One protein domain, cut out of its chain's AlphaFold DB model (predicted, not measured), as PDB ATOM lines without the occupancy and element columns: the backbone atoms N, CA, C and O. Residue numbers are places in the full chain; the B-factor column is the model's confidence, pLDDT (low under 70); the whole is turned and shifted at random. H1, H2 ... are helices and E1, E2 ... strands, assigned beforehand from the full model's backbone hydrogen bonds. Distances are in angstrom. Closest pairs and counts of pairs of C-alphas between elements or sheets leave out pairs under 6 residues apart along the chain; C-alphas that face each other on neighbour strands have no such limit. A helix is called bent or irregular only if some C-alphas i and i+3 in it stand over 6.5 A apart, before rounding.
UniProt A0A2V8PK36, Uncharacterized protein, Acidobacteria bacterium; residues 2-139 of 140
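Overview. This is residues 2 to 139 of the 140 residues of an uncharacterized protein of Acidobacteria bacterium (UniProt A0A2V8PK36). Two small, twisted three-stranded sheets, E1 E2 E3 and E4 E5 E6, come near each other at E1 and E4, and helix H2 packs on both. Beyond the second sheet, kinked H3 with little H1 on it makes one end; residues 134 to 139 stick out. The 138 printed residues run H1 E1 E2 E3 H2 E4 E5 E6 H3, mixed in class; each sheet, ordered as named, is an antiparallel meander, successive strands being neighbours. It is compact, radius of gyration of the C-alphas 15.6 A, spans 48 by 39 by 29 A.

Along the chain. E1 is residues 17 to 24, 22.9 A, from C-alpha 17 at (-13.282, 31.124, -80.914); E2 27 to 36, 27.4 A; E3 43 to 49, 17.8 A. H2 is 52 to 65, 20.5 A. E4 is 76 to 82, 18.7 A; E5 87 to 93, 17.5 A; E6 98 to 102, 13.1 A. H1 is 2 to 5, 5.3 A; H3 118 to 137, 25.5 A, ends at (-39.633, 24.862, -86.465).

Arrangement. Hairpin E1 and E2 has N 20 and O 32 at 2.9 A; hairpin E2 and E3, N 33 and O 47 at 2.9 A. H2 runs across E1 at 86 degrees on the local plane, height over the sheet 10.1 A; C-alphas of Ser 31 and Val 54 are closest, 5.7 A. It runs along E5 at 27 degrees on the local plane, height 9.4 A. Hairpin E4 and E5 has N 78 and O 91 at 2.8 A; hairpin E5 and E6, N 92 and O 99 at 2.8 A. H3 only grazes this sheet, with residues 118 to 129. H3 has a kink of 57 degrees near residue 125 and is irregular, C-alphas 124 and 127 being 7.7 A apart. H1 touches residues 122 to 130 of H3, closest C-alphas Ile 5 and Asn 126, 5.8 A. O i to N i+4 pairs within hydrogen-bond range are 9 of 10 in H2 and 14 of 16 in H3; H1 is too short.

Size, cuts and confidence. C-alphas of Lys 25 and Ala 138 are farthest apart, 49.2 A. The printed part has no cut. Links H1 to E1 and E6 to H3 are long. Residues 138 to 139 are under 70 in pLDDT.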
ATOM      1  N   LYS A   2     -29.304  19.402 -84.745       90.00
ATOM      2  CA  LYS A   2     -29.306  18.168 -85.565       90.00
ATOM      3  C   LYS A   2     -28.226  17.155 -85.151       90.00
ATOM      4  O   LYS A   2     -28.553  16.014 -84.859       90.00
ATOM      5  N   HIS A   3     -26.974  17.598 -85.043       92.75
ATOM      6  CA  HIS A   3     -25.852  16.739 -84.646       92.75
ATOM      7  C   HIS A   3     -25.977  16.173 -83.225       92.75
ATOM      8  O   HIS A   3     -25.704  15.001 -83.022       92.75
ATOM      9  N   LEU A   4     -26.473  16.955 -82.260       91.12
ATOM     10  CA  LEU A   4     -26.735  16.463 -80.903       91.12
ATOM     11  C   LEU A   4     -27.815  15.371 -80.894       91.12
ATOM     12  O   LEU A   4     -27.646  14.353 -80.238       91.12
ATOM     13  N   ILE A   5     -28.902  15.560 -81.650       91.50
ATOM     14  CA  ILE A   5     -29.989  14.573 -81.754       91.50
ATOM     15  C   ILE A   5     -29.503  13.293 -82.448       91.50
ATOM     16  O   ILE A   5     -29.881  12.201 -82.034       91.50
ATOM     17  N   ALA A   6     -28.641  13.431 -83.458       93.19
ATOM     18  CA  ALA A   6     -28.015  12.323 -84.179       93.19
ATOM     19  C   ALA A   6     -26.870  11.639 -83.406       93.19
ATOM     20  O   ALA A   6     -26.277  10.697 -83.923       93.19
ATOM     21  N   GLY A   7     -26.530  12.113 -82.202       92.81
ATOM     22  CA  GLY A   7     -25.438  11.554 -81.406       92.81
ATOM     23  C   GLY A   7     -24.036  11.832 -81.955       92.81
ATOM     24  O   GLY A   7     -23.137  11.039 -81.732       92.81
ATOM     25  N   GLN A   8     -23.863  12.930 -82.689       93.88
ATOM     26  CA  GLN A   8     -22.632  13.335 -83.378       93.88
ATOM     27  C   GLN A   8     -22.157  14.714 -82.887       93.88
ATOM     28  O   GLN A   8     -21.886  15.606 -83.689       93.88
ATOM     29  N   VAL A   9     -22.139  14.934 -81.574       94.75
ATOM     30  CA  VAL A   9     -21.784  16.219 -80.951       94.75
ATOM     31  C   VAL A   9     -20.366  16.646 -81.317       94.75
ATOM     32  O   VAL A   9     -20.202  17.758 -81.805       94.75
ATOM     33  N   ALA A  10     -19.374  15.773 -81.131       94.25
ATOM     34  CA  ALA A  10     -17.969  16.044 -81.428       94.25
ATOM     35  C   ALA A  10     -17.771  16.346 -82.920       94.25
ATOM     36  O   ALA A  10     -17.225  17.384 -83.284       94.25
ATOM     37  N   LYS A  11     -18.316  15.487 -83.792       94.12
ATOM     38  CA  LYS A  11     -18.253  15.653 -85.255       94.12
ATOM     39  C   LYS A  11     -18.964  16.916 -85.752       94.12
ATOM     40  O   LYS A  11     -18.566  17.492 -86.758       94.12
ATOM     41  N   GLY A  12     -20.052  17.309 -85.097       93.69
ATOM     42  CA  GLY A  12     -20.858  18.470 -85.468       93.69
ATOM     43  C   GLY A  12     -20.433  19.779 -84.805       93.69
ATOM     44  O   GLY A  12     -21.078  20.800 -85.051       93.69
ATOM     45  N   ALA A  13     -19.424  19.756 -83.935       95.31
ATOM     46  CA  ALA A  13     -18.905  20.948 -83.289       95.31
ATOM     47  C   ALA A  13     -18.054  21.755 -84.276       95.31
ATOM     48  O   ALA A  13     -17.270  21.207 -85.046       95.31
ATOM     49  N   THR A  14     -18.195  23.075 -84.232       94.50
ATOM     50  CA  THR A  14     -17.397  23.999 -85.038       94.50
ATOM     51  C   THR A  14     -16.578  24.885 -84.121       94.50
ATOM     52  O   THR A  14     -17.087  25.343 -83.097       94.50
ATOM     53  N   PHE A  15     -15.338  25.174 -84.507       95.25
ATOM     54  CA  PHE A  15     -14.540  26.172 -83.809       95.25
ATOM     55  C   PHE A  15     -15.221  27.543 -83.916       95.25
ATOM     56  O   PHE A  15     -15.449  28.044 -85.016       95.25
ATOM     57  N   SER A  16     -15.577  28.120 -82.768       94.56
ATOM     58  CA  SER A  16     -16.244  29.421 -82.674       94.56
ATOM     59  C   SER A  16     -15.343  30.516 -82.112       94.56
ATOM     60  O   SER A  16     -15.695  31.688 -82.224       94.56
ATOM     61  N   GLY A  17     -14.196  30.166 -81.521       96.12
ATOM     62  CA  GLY A  17     -13.282  31.124 -80.914       96.12
ATOM     63  C   GLY A  17     -12.566  30.598 -79.674       96.12
ATOM     64  O   GLY A  17     -12.543  29.400 -79.394       96.12
ATOM     65  N   TRP A  18     -11.999  31.533 -78.919       96.19
ATOM     66  CA  TRP A  18     -11.242  31.303 -77.697       96.19
ATOM     67  C   TRP A  18     -11.944  31.907 -76.485       96.19
ATOM     68  O   TRP A  18     -12.562  32.972 -76.553       96.19
ATOM     69  N   ARG A  19     -11.777  31.248 -75.337       95.38
ATOM     70  CA  ARG A  19     -12.097  31.812 -74.026       95.38
ATOM     71  C   ARG A  19     -10.823  31.912 -73.209       95.38
ATOM     72  O   ARG A  19     -10.257  30.894 -72.823       95.38
ATOM     73  N   TYR A  20     -10.413  33.134 -72.910       95.75
ATOM     74  CA  TYR A  20      -9.300  33.402 -72.011       95.75
ATOM     75  C   TYR A  20      -9.826  33.541 -70.589       95.75
ATOM     76  O   TYR A  20     -10.822  34.228 -70.367       95.75
ATOM     77  N   ILE A  21      -9.165  32.903 -69.624       96.62
ATOM     78  CA  ILE A  21      -9.416  33.141 -68.201       96.62
ATOM     79  C   ILE A  21      -8.317  34.062 -67.684       96.62
ATOM     80  O   ILE A  21      -7.138  33.719 -67.724       96.62
ATOM     81  N   ILE A  22      -8.709  35.237 -67.204       96.62
ATOM     82  CA  ILE A  22      -7.792  36.195 -66.601       96.62
ATOM     83  C   ILE A  22      -7.598  35.813 -65.141       96.62
ATOM     84  O   ILE A  22      -8.558  35.721 -64.368       96.62
ATOM     85  N   MET A  23      -6.339  35.607 -64.770       95.69
ATOM     86  CA  MET A  23      -5.928  35.236 -63.423       95.69
ATOM     87  C   MET A  23      -5.330  36.449 -62.713       95.69
ATOM     88  O   MET A  23      -4.474  37.144 -63.256       95.69
ATOM     89  N   ARG A  24      -5.736  36.681 -61.467       95.44
ATOM     90  CA  ARG A  24      -5.039  37.559 -60.529       95.44
ATOM     91  C   ARG A  24      -4.324  36.672 -59.520       95.44
ATOM     92  O   ARG A  24      -4.961  36.103 -58.636       95.44
ATOM     93  N   LYS A  25      -3.001  36.540 -59.658       93.25
ATOM     94  CA  LYS A  25      -2.224  35.497 -58.967       93.25
ATOM     95  C   LYS A  25      -2.831  34.119 -59.284       93.25
ATOM     96  O   LYS A  25      -2.819  33.701 -60.433       93.25
ATOM     97  N   THR A  26      -3.408  33.448 -58.293       90.56
ATOM     98  CA  THR A  26      -4.056  32.134 -58.419       90.56
ATOM     99  C   THR A  26      -5.580  32.211 -58.521       90.56
ATOM    100  O   THR A  26      -6.233  31.182 -58.682       90.56
ATOM    101  N   GLN A  27      -6.166  33.409 -58.442       94.19
ATOM    102  CA  GLN A  27      -7.611  33.601 -58.464       94.19
ATOM    103  C   GLN A  27      -8.096  33.915 -59.886       94.19
ATOM    104  O   GLN A  27      -7.641  34.903 -60.466       94.19
ATOM    105  N   PRO A  28      -9.033  33.142 -60.458       95.56
ATOM    106  CA  PRO A  28      -9.667  33.513 -61.714       95.56
ATOM    107  C   PRO A  28     -10.652  34.661 -61.473       95.56
ATOM    108  O   PRO A  28     -11.522  34.564 -60.608       95.56
ATOM    109  N   VAL A  29     -10.490  35.761 -62.211       95.75
ATOM    110  CA  VAL A  29     -11.254  37.004 -61.991       95.75
ATOM    111  C   VAL A  29     -12.178  37.366 -63.146       95.75
ATOM    112  O   VAL A  29     -13.190  38.019 -62.927       95.75
ATOM    113  N   LEU A  30     -11.847  36.956 -64.369       96.88
ATOM    114  CA  LEU A  30     -12.604  37.325 -65.560       96.88
ATOM    115  C   LEU A  30     -12.476  36.236 -66.619       96.88
ATOM    116  O   LEU A  30     -11.454  35.558 -66.709       96.88
ATOM    117  N   SER A  31     -13.483  36.125 -67.468       96.12
ATOM    118  CA  SER A  31     -13.385  35.447 -68.755       96.12
ATOM    119  C   SER A  31     -13.480  36.471 -69.872       96.12
ATOM    120  O   SER A  31     -14.295  37.387 -69.799       96.12
ATOM    121  N   VAL A  32     -12.660  36.305 -70.904       97.25
ATOM    122  CA  VAL A  32     -12.706  37.104 -72.127       97.25
ATOM    123  C   VAL A  32     -13.021  36.178 -73.290       97.25
ATOM    124  O   VAL A  32     -12.281  35.229 -73.557       97.25
ATOM    125  N   GLY A  33     -14.140  36.444 -73.956       96.06
ATOM    126  CA  GLY A  33     -14.537  35.749 -75.170       96.06
ATOM    127  C   GLY A  33     -13.956  36.437 -76.398       96.06
ATOM    128  O   GLY A  33     -14.181  37.631 -76.611       96.06
ATOM    129  N   VAL A  34     -13.265  35.673 -77.234       97.31
ATOM    130  CA  VAL A  34     -12.792  36.098 -78.554       97.31
ATOM    131  C   VAL A  34     -13.409  35.160 -79.578       97.31
ATOM    132  O   VAL A  34     -13.141  33.965 -79.526       97.31
ATOM    133  N   ALA A  35     -14.246  35.660 -80.481       96.50
ATOM    134  CA  ALA A  35     -14.957  34.824 -81.446       96.50
ATOM    135  C   ALA A  35     -14.359  34.942 -82.847       96.50
ATOM    136  O   ALA A  35     -13.831  35.985 -83.224       96.50
ATOM    137  N   LEU A  36     -14.467  33.865 -83.623       96.44
ATOM    138  CA  LEU A  36     -14.161  33.876 -85.046       96.44
ATOM    139  C   LEU A  36     -15.294  34.583 -85.794       96.44
ATOM    140  O   LEU A  36     -16.420  34.080 -85.850       96.44
ATOM    141  N   ASN A  37     -14.995  35.727 -86.395       94.06
ATOM    142  CA  ASN A  37     -15.930  36.436 -87.249       94.06
ATOM    143  C   ASN A  37     -16.126  35.652 -88.558       94.06
ATOM    144  O   ASN A  37     -15.187  35.303 -89.280       94.06
ATOM    145  N   SER A  38     -17.383  35.323 -88.856       89.56
ATOM    146  CA  SER A  38     -17.731  34.460 -89.985       89.56
ATOM    147  C   SER A  38     -17.436  35.088 -91.345       89.56
ATOM    148  O   SER A  38     -17.211  34.338 -92.300       89.56
ATOM    149  N   SER A  39     -17.437  36.420 -91.429       92.56
ATOM    150  CA  SER A  39     -17.336  37.183 -92.674       92.56
ATOM    151  C   SER A  39     -15.887  37.385 -93.110       92.56
ATOM    152  O   SER A  39     -15.558  37.133 -94.262       92.56
ATOM    153  N   ASN A  40     -15.012  37.794 -92.189       93.38
ATOM    154  CA  ASN A  40     -13.611  38.137 -92.477       93.38
ATOM    155  C   ASN A  40     -12.599  37.097 -91.948       93.38
ATOM    156  O   ASN A  40     -11.406  37.225 -92.207       93.38
ATOM    157  N   LYS A  41     -13.063  36.067 -91.224       92.25
ATOM    158  CA  LYS A  41     -12.242  35.003 -90.616       92.25
ATOM    159  C   LYS A  41     -11.214  35.497 -89.589       92.25
ATOM    160  O   LYS A  41     -10.265  34.773 -89.292       92.25
ATOM    161  N   THR A  42     -11.400  36.684 -89.016       95.75
ATOM    162  CA  THR A  42     -10.540  37.203 -87.945       95.75
ATOM    163  C   THR A  42     -11.090  36.836 -86.568       95.75
ATOM    164  O   THR A  42     -12.269  36.515 -86.401       95.75
ATOM    165  N   LEU A  43     -10.213  36.848 -85.563       96.31
ATOM    166  CA  LEU A  43     -10.587  36.690 -84.160       96.31
ATOM    167  C   LEU A  43     -10.848  38.069 -83.550       96.31
ATOM    168  O   LEU A  43      -9.955  38.912 -83.524       96.31
ATOM    169  N   GLU A  44     -12.058  38.283 -83.041       97.50
ATOM    170  CA  GLU A  44     -12.513  39.578 -82.534       97.50
ATOM    171  C   GLU A  44     -12.955  39.465 -81.072       97.50
ATOM    172  O   GLU A  44     -13.562  38.472 -80.657       97.50
ATOM    173  N   PHE A  45     -12.641  40.487 -80.272       96.75
ATOM    174  CA  PHE A  45     -13.165  40.596 -78.912       96.75
ATOM    175  C   PHE A  45     -14.695  40.622 -78.948       96.75
ATOM    176  O   PHE A  45     -15.290  41.353 -79.736       96.75
ATOM    177  N   THR A  46     -15.329  39.857 -78.062       94.94
ATOM    178  CA  THR A  46     -16.796  39.834 -77.954       94.94
ATOM    179  C   THR A  46     -17.286  40.371 -76.624       94.94
ATOM    180  O   THR A  46     -18.176  41.211 -76.587       94.94
ATOM    181  N   HIS A  47     -16.729  39.876 -75.523       94.38
ATOM    182  CA  HIS A  47     -17.163  40.251 -74.188       94.38
ATOM    183  C   HIS A  47     -16.096  39.923 -73.151       94.38
ATOM    184  O   HIS A  47     -15.255  39.039 -73.334       94.38
ATOM    185  N   ALA A  48     -16.204  40.608 -72.021       96.12
ATOM    186  CA  ALA A  48     -15.564  40.250 -70.773       96.12
ATOM    187  C   ALA A  48     -16.658  40.004 -69.729       96.12
ATOM    188  O   ALA A  48     -17.609  40.777 -69.649       96.12
ATOM    189  N   SER A  49     -16.553  38.926 -68.952       93.44
ATOM    190  CA  SER A  49     -17.526  38.625 -67.898       93.44
ATOM    191  C   SER A  49     -16.879  38.007 -66.666       93.44
ATOM    192  O   SER A  49     -15.955  37.200 -66.772       93.44
ATOM    193  N   ASP A  50     -17.421  38.338 -65.503       91.88
ATOM    194  CA  ASP A  50     -17.131  37.760 -64.186       91.88
ATOM    195  C   ASP A  50     -18.118  36.629 -63.822       91.88
ATOM    196  O   ASP A  50     -18.369  36.334 -62.655       91.88
ATOM    197  N   SER A  51     -18.687  35.970 -64.840       85.81
ATOM    198  CA  SER A  51     -19.725  34.951 -64.664       85.81
ATOM    199  C   SER A  51     -19.265  33.753 -63.811       85.81
ATOM    200  O   SER A  51     -18.069  33.452 -63.750       85.81
ATOM    201  N   PRO A  52     -20.201  32.965 -63.236       84.44
ATOM    202  CA  PRO A  52     -19.856  31.748 -62.494       84.44
ATOM    203  C   PRO A  52     -18.960  30.781 -63.280       84.44
ATOM    204  O   PRO A  52     -18.126  30.092 -62.692       84.44
ATOM    205  N   PHE A  53     -19.066  30.779 -64.617       86.94
ATOM    206  CA  PHE A  53     -18.251  29.926 -65.477       86.94
ATOM    207  C   PHE A  53     -16.747  30.212 -65.391       86.94
ATOM    208  O   PHE A  53     -15.954  29.329 -65.714       86.94
ATOM    209  N   VAL A  54     -16.332  31.395 -64.927       93.00
ATOM    210  CA  VAL A  54     -14.923  31.743 -64.694       93.00
ATOM    211  C   VAL A  54     -14.298  30.784 -63.678       93.00
ATOM    212  O   VAL A  54     -13.322  30.094 -63.977       93.00
ATOM    213  N   GLN A  55     -14.906  30.680 -62.496       94.56
ATOM    214  CA  GLN A  55     -14.404  29.822 -61.423       94.56
ATOM    215  C   GLN A  55     -14.592  28.342 -61.755       94.56
ATOM    216  O   GLN A  55     -13.694  27.529 -61.530       94.56
ATOM    217  N   THR A  56     -15.739  27.975 -62.331       95.25
ATOM    218  CA  THR A  56     -16.041  26.567 -62.604       95.25
ATOM    219  C   THR A  56     -15.180  25.997 -63.727       95.25
ATOM    220  O   THR A  56     -14.886  24.807 -63.705       95.25
ATOM    221  N   THR A  57     -14.740  26.817 -64.685       95.88
ATOM    222  CA  THR A  57     -13.786  26.388 -65.720       95.88
ATOM    223  C   THR A  57     -12.455  25.999 -65.085       95.88
ATOM    224  O   THR A  57     -11.980  24.886 -65.306       95.88
ATOM    225  N   VAL A  58     -11.887  26.859 -64.231       96.25
ATOM    226  CA  VAL A  58     -10.621  26.565 -63.536       96.25
ATOM    227  C   VAL A  58     -10.753  25.354 -62.617       96.25
ATOM    228  O   VAL A  58      -9.890  24.478 -62.632       96.25
ATOM    229  N   GLU A  59     -11.856  25.240 -61.875       96.94
ATOM    230  CA  GLU A  59     -12.118  24.069 -61.035       96.94
ATOM    231  C   GLU A  59     -12.253  22.779 -61.861       96.94
ATOM    232  O   GLU A  59     -11.723  21.737 -61.475       96.94
ATOM    233  N   GLY A  60     -12.917  22.834 -63.019       97.25
ATOM    234  CA  GLY A  60     -13.019  21.701 -63.936       97.25
ATOM    235  C   GLY A  60     -11.650  21.250 -64.452       97.25
ATOM    236  O   GLY A  60     -11.348  20.056 -64.421       97.25
ATOM    237  N   ILE A  61     -10.790  22.196 -64.840       96.44
ATOM    238  CA  ILE A  61      -9.412  21.919 -65.277       96.44
ATOM    239  C   ILE A  61      -8.597  21.301 -64.133       96.44
ATOM    240  O   ILE A  61      -7.925  20.287 -64.324       96.44
ATOM    241  N   ARG A  62      -8.712  21.846 -62.918       96.50
ATOM    242  CA  ARG A  62      -8.042  21.313 -61.723       96.50
ATOM    243  C   ARG A  62      -8.489  19.883 -61.393       96.50
ATOM    244  O   ARG A  62      -7.675  19.055 -60.998       96.50
ATOM    245  N   ARG A  63      -9.775  19.559 -61.551       97.06
ATOM    246  CA  ARG A  63     -10.278  18.182 -61.377       97.06
ATOM    247  C   ARG A  63      -9.798  17.251 -62.484       97.06
ATOM    248  O   ARG A  63      -9.512  16.083 -62.222       97.06
ATOM    249  N   ALA A  64      -9.713  17.759 -63.708       96.06
ATOM    250  CA  ALA A  64      -9.234  17.001 -64.850       96.06
ATOM    251  C   ALA A  64      -7.760  16.604 -64.701       96.06
ATOM    252  O   ALA A  64      -7.432  15.445 -64.955       96.06
ATOM    253  N   SER A  65      -6.898  17.498 -64.204       94.25
ATOM    254  CA  SER A  65      -5.459  17.226 -64.048       94.25
ATOM    255  C   SER A  65      -5.152  16.063 -63.094       94.25
ATOM    256  O   SER A  65      -4.176  15.332 -63.273       94.25
ATOM    257  N   VAL A  66      -6.019  15.820 -62.105       95.62
ATOM    258  CA  VAL A  66      -5.877  14.697 -61.163       95.62
ATOM    259  C   VAL A  66      -6.634  13.430 -61.591       95.62
ATOM    260  O   VAL A  66      -6.521  12.394 -60.926       95.62
ATOM    261  N   SER A  67      -7.360  13.462 -62.712       95.56
ATOM    262  CA  SER A  67      -8.170  12.344 -63.201       95.56
ATOM    263  C   SER A  67      -7.316  11.178 -63.705       95.56
ATOM    264  O   SER A  67      -6.622  11.275 -64.714       95.56
ATOM    265  N   LYS A  68      -7.456  10.005 -63.069       94.00
ATOM    266  CA  LYS A  68      -6.850   8.751 -63.563       94.00
ATOM    267  C   LYS A  68      -7.345   8.364 -64.959       94.00
ATOM    268  O   LYS A  68      -6.639   7.667 -65.672       94.00
ATOM    269  N   LYS A  69      -8.565   8.771 -65.326       92.00
ATOM    270  CA  LYS A  69      -9.168   8.426 -66.618       92.00
ATOM    271  C   LYS A  69      -8.550   9.222 -67.767       92.00
ATOM    272  O   LYS A  69      -8.348   8.645 -68.825       92.00
ATOM    273  N   LEU A  70      -8.246  10.501 -67.539       94.81
ATOM    274  CA  LEU A  70      -7.651  11.372 -68.557       94.81
ATOM    275  C   LEU A  70      -6.139  11.178 -68.688       94.81
ATOM    276  O   LEU A  70      -5.614  11.398 -69.758       94.81
ATOM    277  N   ARG A  71      -5.448  10.672 -67.657       92.12
ATOM    278  CA  ARG A  71      -4.012  10.324 -67.731       92.12
ATOM    279  C   ARG A  71      -3.662   9.164 -68.676       92.12
ATOM    280  O   ARG A  71      -2.498   8.801 -68.764       92.12
ATOM    281  N   LYS A  72      -4.653   8.517 -69.289       88.69
ATOM    282  CA  LYS A  72      -4.441   7.345 -70.151       88.69
ATOM    283  C   LYS A  72      -4.127   7.705 -71.602       88.69
ATOM    284  O   LYS A  72      -3.795   6.800 -72.356       88.69
ATOM    285  N   ASP A  73      -4.308   8.964 -71.977       91.62
ATOM    286  CA  ASP A  73      -4.168   9.447 -73.347       91.62
ATOM    287  C   ASP A  73      -3.870  10.953 -73.321       91.62
ATOM    288  O   ASP A  73      -4.099  11.614 -72.300       91.62
ATOM    289  N   ASP A  74      -3.401  11.488 -74.440       93.69
ATOM    290  CA  ASP A  74      -3.193  12.919 -74.621       93.69
ATOM    291  C   ASP A  74      -4.470  13.553 -75.181       93.69
ATOM    292  O   ASP A  74      -5.003  13.151 -76.218       93.69
ATOM    293  N   PHE A  75      -4.982  14.557 -74.470       96.50
ATOM    294  CA  PHE A  75      -6.217  15.239 -74.835       96.50
ATOM    295  C   PHE A  75      -5.981  16.722 -75.104       96.50
ATOM    296  O   PHE A  75      -5.463  17.448 -74.252       96.50
ATOM    297  N   ASP A  76      -6.511  17.194 -76.226       96.38
ATOM    298  CA  ASP A  76      -6.769  18.606 -76.457       96.38
ATOM    299  C   ASP A  76      -7.894  19.065 -75.529       96.38
ATOM    300  O   ASP A  76      -9.036  18.591 -75.614       96.38
ATOM    301  N   LEU A  77      -7.598  20.034 -74.666       97.19
ATOM    302  CA  LEU A  77      -8.627  20.698 -73.881       97.19
ATOM    303  C   LEU A  77      -9.367  21.722 -74.743       97.19
ATOM    304  O   LEU A  77      -8.804  22.718 -75.193       97.19
ATOM    305  N   ARG A  78     -10.667  21.503 -74.905       97.88
ATOM    306  CA  ARG A  78     -11.597  22.376 -75.620       97.88
ATOM    307  C   ARG A  78     -12.749  22.771 -74.703       97.88
ATOM    308  O   ARG A  78     -12.988  22.160 -73.659       97.88
ATOM    309  N   LEU A  79     -13.496  23.790 -75.110       96.94
ATOM    310  CA  LEU A  79     -14.737  24.183 -74.456       96.94
ATOM    311  C   LEU A  79     -15.901  23.964 -75.419       96.94
ATOM    312  O   LEU A  79     -15.950  24.564 -76.489       96.94
ATOM    313  N   LEU A  80     -16.839  23.102 -75.037       97.50
ATOM    314  CA  LEU A  80     -18.084  22.902 -75.761       97.50
ATOM    315  C   LEU A  80     -19.160  23.814 -75.175       97.50
ATOM    316  O   LEU A  80     -19.525  23.690 -74.003       97.50
ATOM    317  N   GLU A  81     -19.724  24.669 -76.020       94.56
ATOM    318  CA  GLU A  81     -20.876  25.496 -75.680       94.56
ATOM    319  C   GLU A  81     -22.098  25.062 -76.487       94.56
ATOM    320  O   GLU A  81     -22.064  24.952 -77.712       94.56
ATOM    321  N   LEU A  82     -23.215  24.850 -75.794       94.31
ATOM    322  CA  LEU A  82     -24.523  24.589 -76.389       94.31
ATOM    323  C   LEU A  82     -25.499  25.682 -75.919       94.31
ATOM    324  O   LEU A  82     -26.340  25.415 -75.051       94.31
ATOM    325  N   PRO A  83     -25.427  26.908 -76.479       90.31
ATOM    326  CA  PRO A  83     -26.185  28.056 -75.972       90.31
ATOM    327  C   PRO A  83     -27.694  27.813 -75.952       90.31
ATOM    328  O   PRO A  83     -28.373  28.139 -74.988       90.31
ATOM    329  N   ALA A  84     -28.229  27.130 -76.969       91.56
ATOM    330  CA  ALA A  84     -29.656  26.814 -77.052       91.56
ATOM    331  C   ALA A  84     -30.174  25.936 -75.892       91.56
ATOM    332  O   ALA A  84     -31.387  25.853 -75.687       91.56
ATOM    333  N   LEU A  85     -29.272  25.273 -75.160       93.44
ATOM    334  CA  LEU A  85     -29.579  24.425 -74.011       93.44
ATOM    335  C   LEU A  85     -29.028  24.970 -72.687       93.44
ATOM    336  O   LEU A  85     -29.305  24.345 -71.661       93.44
ATOM    337  N   ASN A  86     -28.309  26.099 -72.696       90.69
ATOM    338  CA  ASN A  86     -27.559  26.636 -71.556       90.69
ATOM    339  C   ASN A  86     -26.618  25.590 -70.937       90.69
ATOM    340  O   ASN A  86     -26.646  25.347 -69.734       90.69
ATOM    341  N   VAL A  87     -25.832  24.917 -71.780       94.44
ATOM    342  CA  VAL A  87     -24.838  23.932 -71.338       94.44
ATOM    343  C   VAL A  87     -23.456  24.384 -71.779       94.44
ATOM    344  O   VAL A  87     -23.245  24.676 -72.955       94.44
ATOM    345  N   VAL A  88     -22.524  24.387 -70.831       95.62
ATOM    346  CA  VAL A  88     -21.090  24.558 -71.060       95.62
ATOM    347  C   VAL A  88     -20.390  23.326 -70.501       95.62
ATOM    348  O   VAL A  88     -20.714  22.856 -69.409       95.62
ATOM    349  N   SER A  89     -19.449  22.774 -71.252       97.94
ATOM    350  CA  SER A  89     -18.688  21.596 -70.849       97.94
ATOM    351  C   SER A  89     -17.236  21.758 -71.252       97.94
ATOM    352  O   SER A  89     -16.958  22.159 -72.379       97.94
ATOM    353  N   LEU A  90     -16.307  21.366 -70.379       98.25
ATOM    354  CA  LEU A  90     -14.969  21.038 -70.868       98.25
ATOM    355  C   LEU A  90     -15.093  19.817 -71.773       98.25
ATOM    356  O   LEU A  90     -15.887  18.909 -71.498       98.25
ATOM    357  N   TRP A  91     -14.339  19.819 -72.854       98.38
ATOM    358  CA  TRP A  91     -14.284  18.750 -73.829       98.38
ATOM    359  C   TRP A  91     -12.826  18.325 -73.962       98.38
ATOM    360  O   TRP A  91     -11.985  19.101 -74.397       98.38
ATOM    361  N   PHE A  92     -12.537  17.106 -73.530       98.06
ATOM    362  CA  PHE A  92     -11.241  16.459 -73.666       98.06
ATOM    363  C   PHE A  92     -11.295  15.632 -74.941       98.06
ATOM    364  O   PHE A  92     -11.940  14.580 -74.969       98.06
ATOM    365  N   HIS A  93     -10.685  16.157 -75.995       97.31
ATOM    366  CA  HIS A  93     -10.697  15.557 -77.320       97.31
ATOM    367  C   HIS A  93      -9.371  14.864 -77.611       97.31
ATOM    368  O   HIS A  93      -8.315  15.440 -77.391       97.31
ATOM    369  N   SER A  94      -9.431  13.657 -78.153       95.06
ATOM    370  CA  SER A  94      -8.291  12.947 -78.737       95.06
ATOM    371  C   SER A  94      -8.740  12.323 -80.065       95.06
ATOM    372  O   SER A  94      -9.948  12.215 -80.305       95.06
ATOM    373  N   PRO A  95      -7.819  11.846 -80.919       92.38
ATOM    374  CA  PRO A  95      -8.192  11.167 -82.159       92.38
ATOM    375  C   PRO A  95      -9.071   9.922 -81.963       92.38
ATOM    376  O   PRO A  95      -9.779   9.524 -82.886       92.38
ATOM    377  N   THR A  96      -9.020   9.290 -80.784       90.81
ATOM    378  CA  THR A  96      -9.703   8.012 -80.515       90.81
ATOM    379  C   THR A  96     -10.857   8.125 -79.520       90.81
ATOM    380  O   THR A  96     -11.746   7.274 -79.517       90.81
ATOM    381  N   ASN A  97     -10.858   9.151 -78.669       92.88
ATOM    382  CA  ASN A  97     -11.792   9.289 -77.561       92.88
ATOM    383  C   ASN A  97     -12.204  10.742 -77.319       92.88
ATOM    384  O   ASN A  97     -11.370  11.647 -77.274       92.88
ATOM    385  N   ASP A  98     -13.485  10.922 -77.007       96.25
ATOM    386  CA  ASP A  98     -14.046  12.181 -76.532       96.25
ATOM    387  C   ASP A  98     -14.650  12.012 -75.135       96.25
ATOM    388  O   ASP A  98     -15.520  11.163 -74.898       96.25
ATOM    389  N   TYR A  99     -14.228  12.875 -74.209       97.94
ATOM    390  CA  TYR A  99     -14.852  13.008 -72.898       97.94
ATOM    391  C   TYR A  99     -15.344  14.424 -72.653       97.94
ATOM    392  O   TYR A  99     -14.699  15.408 -73.002       97.94
ATOM    393  N   PHE A 100     -16.475  14.522 -71.968       98.25
ATOM    394  CA  PHE A 100     -17.111  15.784 -71.629       98.25
ATOM    395  C   PHE A 100     -17.230  15.900 -70.115       98.25
ATOM    396  O   PHE A 100     -17.563  14.933 -69.434       98.25
ATOM    397  N   MET A 101     -16.951  17.082 -69.581       98.44
ATOM    398  CA  MET A 101     -17.173  17.431 -68.182       98.44
ATOM    399  C   MET A 101     -18.086  18.658 -68.111       98.44
ATOM    400  O   MET A 101     -17.599  19.788 -68.233       98.44
ATOM    401  N   PRO A 102     -19.400  18.459 -67.902       98.00
ATOM    402  CA  PRO A 102     -20.346  19.551 -67.733       98.00
ATOM    403  C   PRO A 102     -19.941  20.474 -66.583       98.00
ATOM    404  O   PRO A 102     -19.693  20.016 -65.462       98.00
ATOM    405  N   LEU A 103     -19.889  21.775 -66.859       97.00
ATOM    406  CA  LEU A 103     -19.556  22.802 -65.881       97.00
ATOM    407  C   LEU A 103     -20.837  23.393 -65.281       97.00
ATOM    408  O   LEU A 103     -21.775  23.671 -66.028       97.00
ATOM    409  N   PRO A 104     -20.909  23.590 -63.952       95.12
ATOM    410  CA  PRO A 104     -22.054  24.245 -63.343       95.12
ATOM    411  C   PRO A 104     -22.174  25.715 -63.788       95.12
ATOM    412  O   PRO A 104     -21.153  26.348 -64.043       95.12
ATOM    413  N   PRO A 105     -23.399  26.270 -63.841       92.69
ATOM    414  CA  PRO A 105     -24.685  25.602 -63.607       92.69
ATOM    415  C   PRO A 105     -25.013  24.542 -64.675       92.69
ATOM    416  O   PRO A 105     -24.868  24.776 -65.870       92.69
ATOM    417  N   VAL A 106     -25.477  23.364 -64.235       92.69
ATOM    418  CA  VAL A 106     -25.857  22.252 -65.122       92.69
ATOM    419  C   VAL A 106     -27.351  21.955 -65.040       92.69
ATOM    420  O   VAL A 106     -28.003  22.181 -64.022       92.69
ATOM    421  N   ARG A 107     -27.901  21.388 -66.116       91.56
ATOM    422  CA  ARG A 107     -29.252  20.809 -66.115       91.56
ATOM    423  C   ARG A 107     -29.327  19.613 -65.166       91.56
ATOM    424  O   ARG A 107     -28.351  18.889 -65.030       91.56
ATOM    425  N   LYS A 108     -30.520  19.332 -64.622       91.38
ATOM    426  CA  LYS A 108     -30.775  18.166 -63.745       91.38
ATOM    427  C   LYS A 108     -30.342  16.823 -64.349       91.38
ATOM    428  O   LYS A 108     -29.984  15.914 -63.612       91.38
ATOM    429  N   SER A 109     -30.381  16.691 -65.675       93.38
ATOM    430  CA  SER A 109     -29.971  15.474 -66.384       93.38
ATOM    431  C   SER A 109     -28.452  15.286 -66.476       93.38
ATOM    432  O   SER A 109     -27.993  14.225 -66.891       93.38
ATOM    433  N   LEU A 110     -27.664  16.293 -66.093       95.75
ATOM    434  CA  LEU A 110     -26.207  16.266 -66.097       95.75
ATOM    435  C   LEU A 110     -25.668  16.339 -64.669       95.75
ATOM    436  O   LEU A 110     -26.243  16.976 -63.789       95.75
ATOM    437  N   LYS A 111     -24.512  15.713 -64.456       96.69
ATOM    438  CA  LYS A 111     -23.773  15.791 -63.197       96.69
ATOM    439  C   LYS A 111     -22.576  16.716 -63.382       96.69
ATOM    440  O   LYS A 111     -21.730  16.468 -64.239       96.69
ATOM    441  N   ALA A 112     -22.531  17.792 -62.600       96.88
ATOM    442  CA  ALA A 112     -21.444  18.766 -62.647       96.88
ATOM    443  C   ALA A 112     -20.094  18.093 -62.357       96.88
ATOM    444  O   ALA A 112     -19.998  17.243 -61.472       96.88
ATOM    445  N   PHE A 113     -19.058  18.485 -63.099       97.44
ATOM    446  CA  PHE A 113     -17.681  17.994 -62.968       97.44
ATOM    447  C   PHE A 113     -17.471  16.486 -63.178       97.44
ATOM    448  O   PHE A 113     -16.363  15.985 -62.968       97.44
ATOM    449  N   GLN A 114     -18.491  15.745 -63.609       97.12
ATOM    450  CA  GLN A 114     -18.358  14.322 -63.884       97.12
ATOM    451  C   GLN A 114     -18.017  14.092 -65.357       97.12
ATOM    452  O   GLN A 114     -18.750  14.529 -66.241       97.12
ATOM    453  N   LEU A 115     -16.935  13.350 -65.611       97.44
ATOM    454  CA  LEU A 115     -16.595  12.899 -66.959       97.44
ATOM    455  C   LEU A 115     -17.685  11.969 -67.501       97.44
ATOM    456  O   LEU A 115     -18.017  10.954 -66.881       97.44
ATOM    457  N   CYS A 116     -18.186  12.274 -68.690       97.06
ATOM    458  CA  CYS A 116     -19.118  11.445 -69.436       97.06
ATOM    459  C   CYS A 116     -18.636  11.252 -70.880       97.06
ATOM    460  O   CYS A 116     -17.854  12.044 -71.403       97.06
ATOM    461  N   SER A 117     -19.053  10.151 -71.507       96.81
ATOM    462  CA  SER A 117     -18.851   9.942 -72.943       96.81
ATOM    463  C   SER A 117     -19.864  10.755 -73.748       96.81
ATOM    464  O   SER A 117     -20.901  11.162 -73.215       96.81
ATOM    465  N   GLU A 118     -19.620  10.915 -75.047       96.38
ATOM    466  CA  GLU A 118     -20.576  11.543 -75.963       96.38
ATOM    467  C   GLU A 118     -21.973  10.914 -75.862       96.38
ATOM    468  O   GLU A 118     -22.961  11.616 -75.664       96.38
ATOM    469  N   GLY A 119     -22.066   9.581 -75.898       96.81
ATOM    470  CA  GLY A 119     -23.352   8.890 -75.792       96.81
ATOM    471  C   GLY A 119     -24.095   9.190 -74.483       96.81
ATOM    472  O   GLY A 119     -25.319   9.311 -74.482       96.81
ATOM    473  N   ALA A 120     -23.380   9.354 -73.366       97.25
ATOM    474  CA  ALA A 120     -23.990   9.741 -72.094       97.25
ATOM    475  C   ALA A 120     -24.449  11.209 -72.096       97.25
ATOM    476  O   ALA A 120     -25.547  11.497 -71.617       97.25
ATOM    477  N   LEU A 121     -23.657  12.117 -72.676       97.12
ATOM    478  CA  LEU A 121     -24.031  13.520 -72.870       97.12
ATOM    479  C   LEU A 121     -25.289  13.644 -73.746       97.12
ATOM    480  O   LEU A 121     -26.232  14.347 -73.388       97.12
ATOM    481  N   VAL A 122     -25.328  12.918 -74.865       96.94
ATOM    482  CA  VAL A 122     -26.458  12.886 -75.802       96.94
ATOM    483  C   VAL A 122     -27.710  12.372 -75.111       96.94
ATOM    484  O   VAL A 122     -28.737  13.042 -75.179       96.94
ATOM    485  N   ARG A 123     -27.639  11.239 -74.395       96.94
ATOM    486  CA  ARG A 123     -28.786  10.711 -73.633       96.94
ATOM    487  C   ARG A 123     -29.327  11.730 -72.634       96.94
ATOM    488  O   ARG A 123     -30.534  11.912 -72.552       96.94
ATOM    489  N   ALA A 124     -28.449  12.436 -71.926       96.94
ATOM    490  CA  ALA A 124     -28.850  13.451 -70.955       96.94
ATOM    491  C   ALA A 124     -29.492  14.704 -71.586       96.94
ATOM    492  O   ALA A 124     -30.231  15.423 -70.910       96.94
ATOM    493  N   LEU A 125     -29.198  15.004 -72.854       96.31
ATOM    494  CA  LEU A 125     -29.630  16.237 -73.519       96.31
ATOM    495  C   LEU A 125     -30.672  16.033 -74.625       96.31
ATOM    496  O   LEU A 125     -31.229  17.027 -75.089       96.31
ATOM    497  N   ASN A 126     -30.953  14.795 -75.037       94.56
ATOM    498  CA  ASN A 126     -31.774  14.496 -76.216       94.56
ATOM    499  C   ASN A 126     -33.178  15.109 -76.125       94.56
ATOM    500  O   ASN A 126     -33.594  15.824 -77.035       94.56
ATOM    501  N   ASP A 127     -33.865  14.928 -74.997       93.81
ATOM    502  CA  ASP A 127     -35.225  15.446 -74.805       93.81
ATOM    503  C   ASP A 127     -35.269  16.971 -74.893       93.81
ATOM    504  O   ASP A 127     -36.103  17.553 -75.587       93.81
ATOM    505  N   ALA A 128     -34.330  17.642 -74.219       93.50
ATOM    506  CA  ALA A 128     -34.216  19.095 -74.280       93.50
ATOM    507  C   ALA A 128     -33.874  19.562 -75.704       93.50
ATOM    508  O   ALA A 128     -34.357  20.602 -76.155       93.50
ATOM    509  N   ALA A 129     -33.067  18.779 -76.422       93.62
ATOM    510  CA  ALA A 129     -32.670  19.070 -77.783       93.62
ATOM    511  C   ALA A 129     -33.826  18.967 -78.783       93.62
ATOM    512  O   ALA A 129     -33.974  19.858 -79.623       93.62
ATOM    513  N   ARG A 130     -34.655  17.924 -78.669       93.50
ATOM    514  CA  ARG A 130     -35.857  17.726 -79.492       93.50
ATOM    515  C   ARG A 130     -36.878  18.828 -79.256       93.50
ATOM    516  O   ARG A 130     -37.209  19.535 -80.204       93.50
ATOM    517  N   LYS A 131     -37.219  19.091 -77.989       92.62
ATOM    518  CA  LYS A 131     -38.121  20.193 -77.605       92.62
ATOM    519  C   LYS A 131     -37.657  21.535 -78.172       92.62
ATOM    520  O   LYS A 131     -38.442  22.307 -78.712       92.62
ATOM    521  N   ARG A 132     -36.351  21.826 -78.100       91.62
ATOM    522  CA  ARG A 132     -35.799  23.068 -78.663       91.62
ATOM    523  C   ARG A 132     -35.876  23.114 -80.193       91.62
ATOM    524  O   ARG A 132     -36.024  24.203 -80.743       91.62
ATOM    525  N   SER A 133     -35.754  21.976 -80.874       88.19
ATOM    526  CA  SER A 133     -35.880  21.891 -82.333       88.19
ATOM    527  C   SER A 133     -37.320  22.114 -82.798       88.19
ATOM    528  O   SER A 133     -37.528  22.822 -83.776       88.19
ATOM    529  N   GLU A 134     -38.300  21.573 -82.075       88.69
ATOM    530  CA  GLU A 134     -39.730  21.771 -82.348       88.69
ATOM    531  C   GLU A 134     -40.120  23.247 -82.220       88.69
ATOM    532  O   GLU A 134     -40.707  23.810 -83.139       88.69
ATOM    533  N   ILE A 135     -39.693  23.915 -81.140       84.44
ATOM    534  CA  ILE A 135     -39.938  25.354 -80.939       84.44
ATOM    535  C   ILE A 135     -39.337  26.192 -82.073       84.44
ATOM    536  O   ILE A 135     -39.922  27.196 -82.471       84.44
ATOM    537  N   LYS A 136     -38.157  25.814 -82.581       79.50
ATOM    538  CA  LYS A 136     -37.532  26.520 -83.705       79.50
ATOM    539  C   LYS A 136     -38.360  26.359 -84.983       79.50
ATOM    540  O   LYS A 136     -38.550  27.344 -85.680       79.50
ATOM    541  N   ASN A 137     -38.845  25.150 -85.265       72.75
ATOM    542  CA  ASN A 137     -39.633  24.862 -86.465       72.75
ATOM    543  C   ASN A 137     -41.024  25.508 -86.424       72.75
ATOM    544  O   ASN A 137     -41.512  25.927 -87.458       72.75
ATOM    545  N   ALA A 138     -41.641  25.634 -85.248       69.50
ATOM    546  CA  ALA A 138     -42.936  26.304 -85.090       69.50
ATOM    547  C   ALA A 138     -42.868  27.841 -85.231       69.50
ATOM    548  O   ALA A 138     -43.900  28.504 -85.226       69.50
ATOM    549  N   ARG A 139     -41.659  28.417 -85.282       67.62
ATOM    550  CA  ARG A 139     -41.411  29.865 -85.409       67.62
ATOM    551  C   ARG A 139     -40.797  30.258 -86.759       67.62
ATOM    552  O   ARG A 139     -40.449  31.425 -86.921       67.62
TER     553      ARG A 139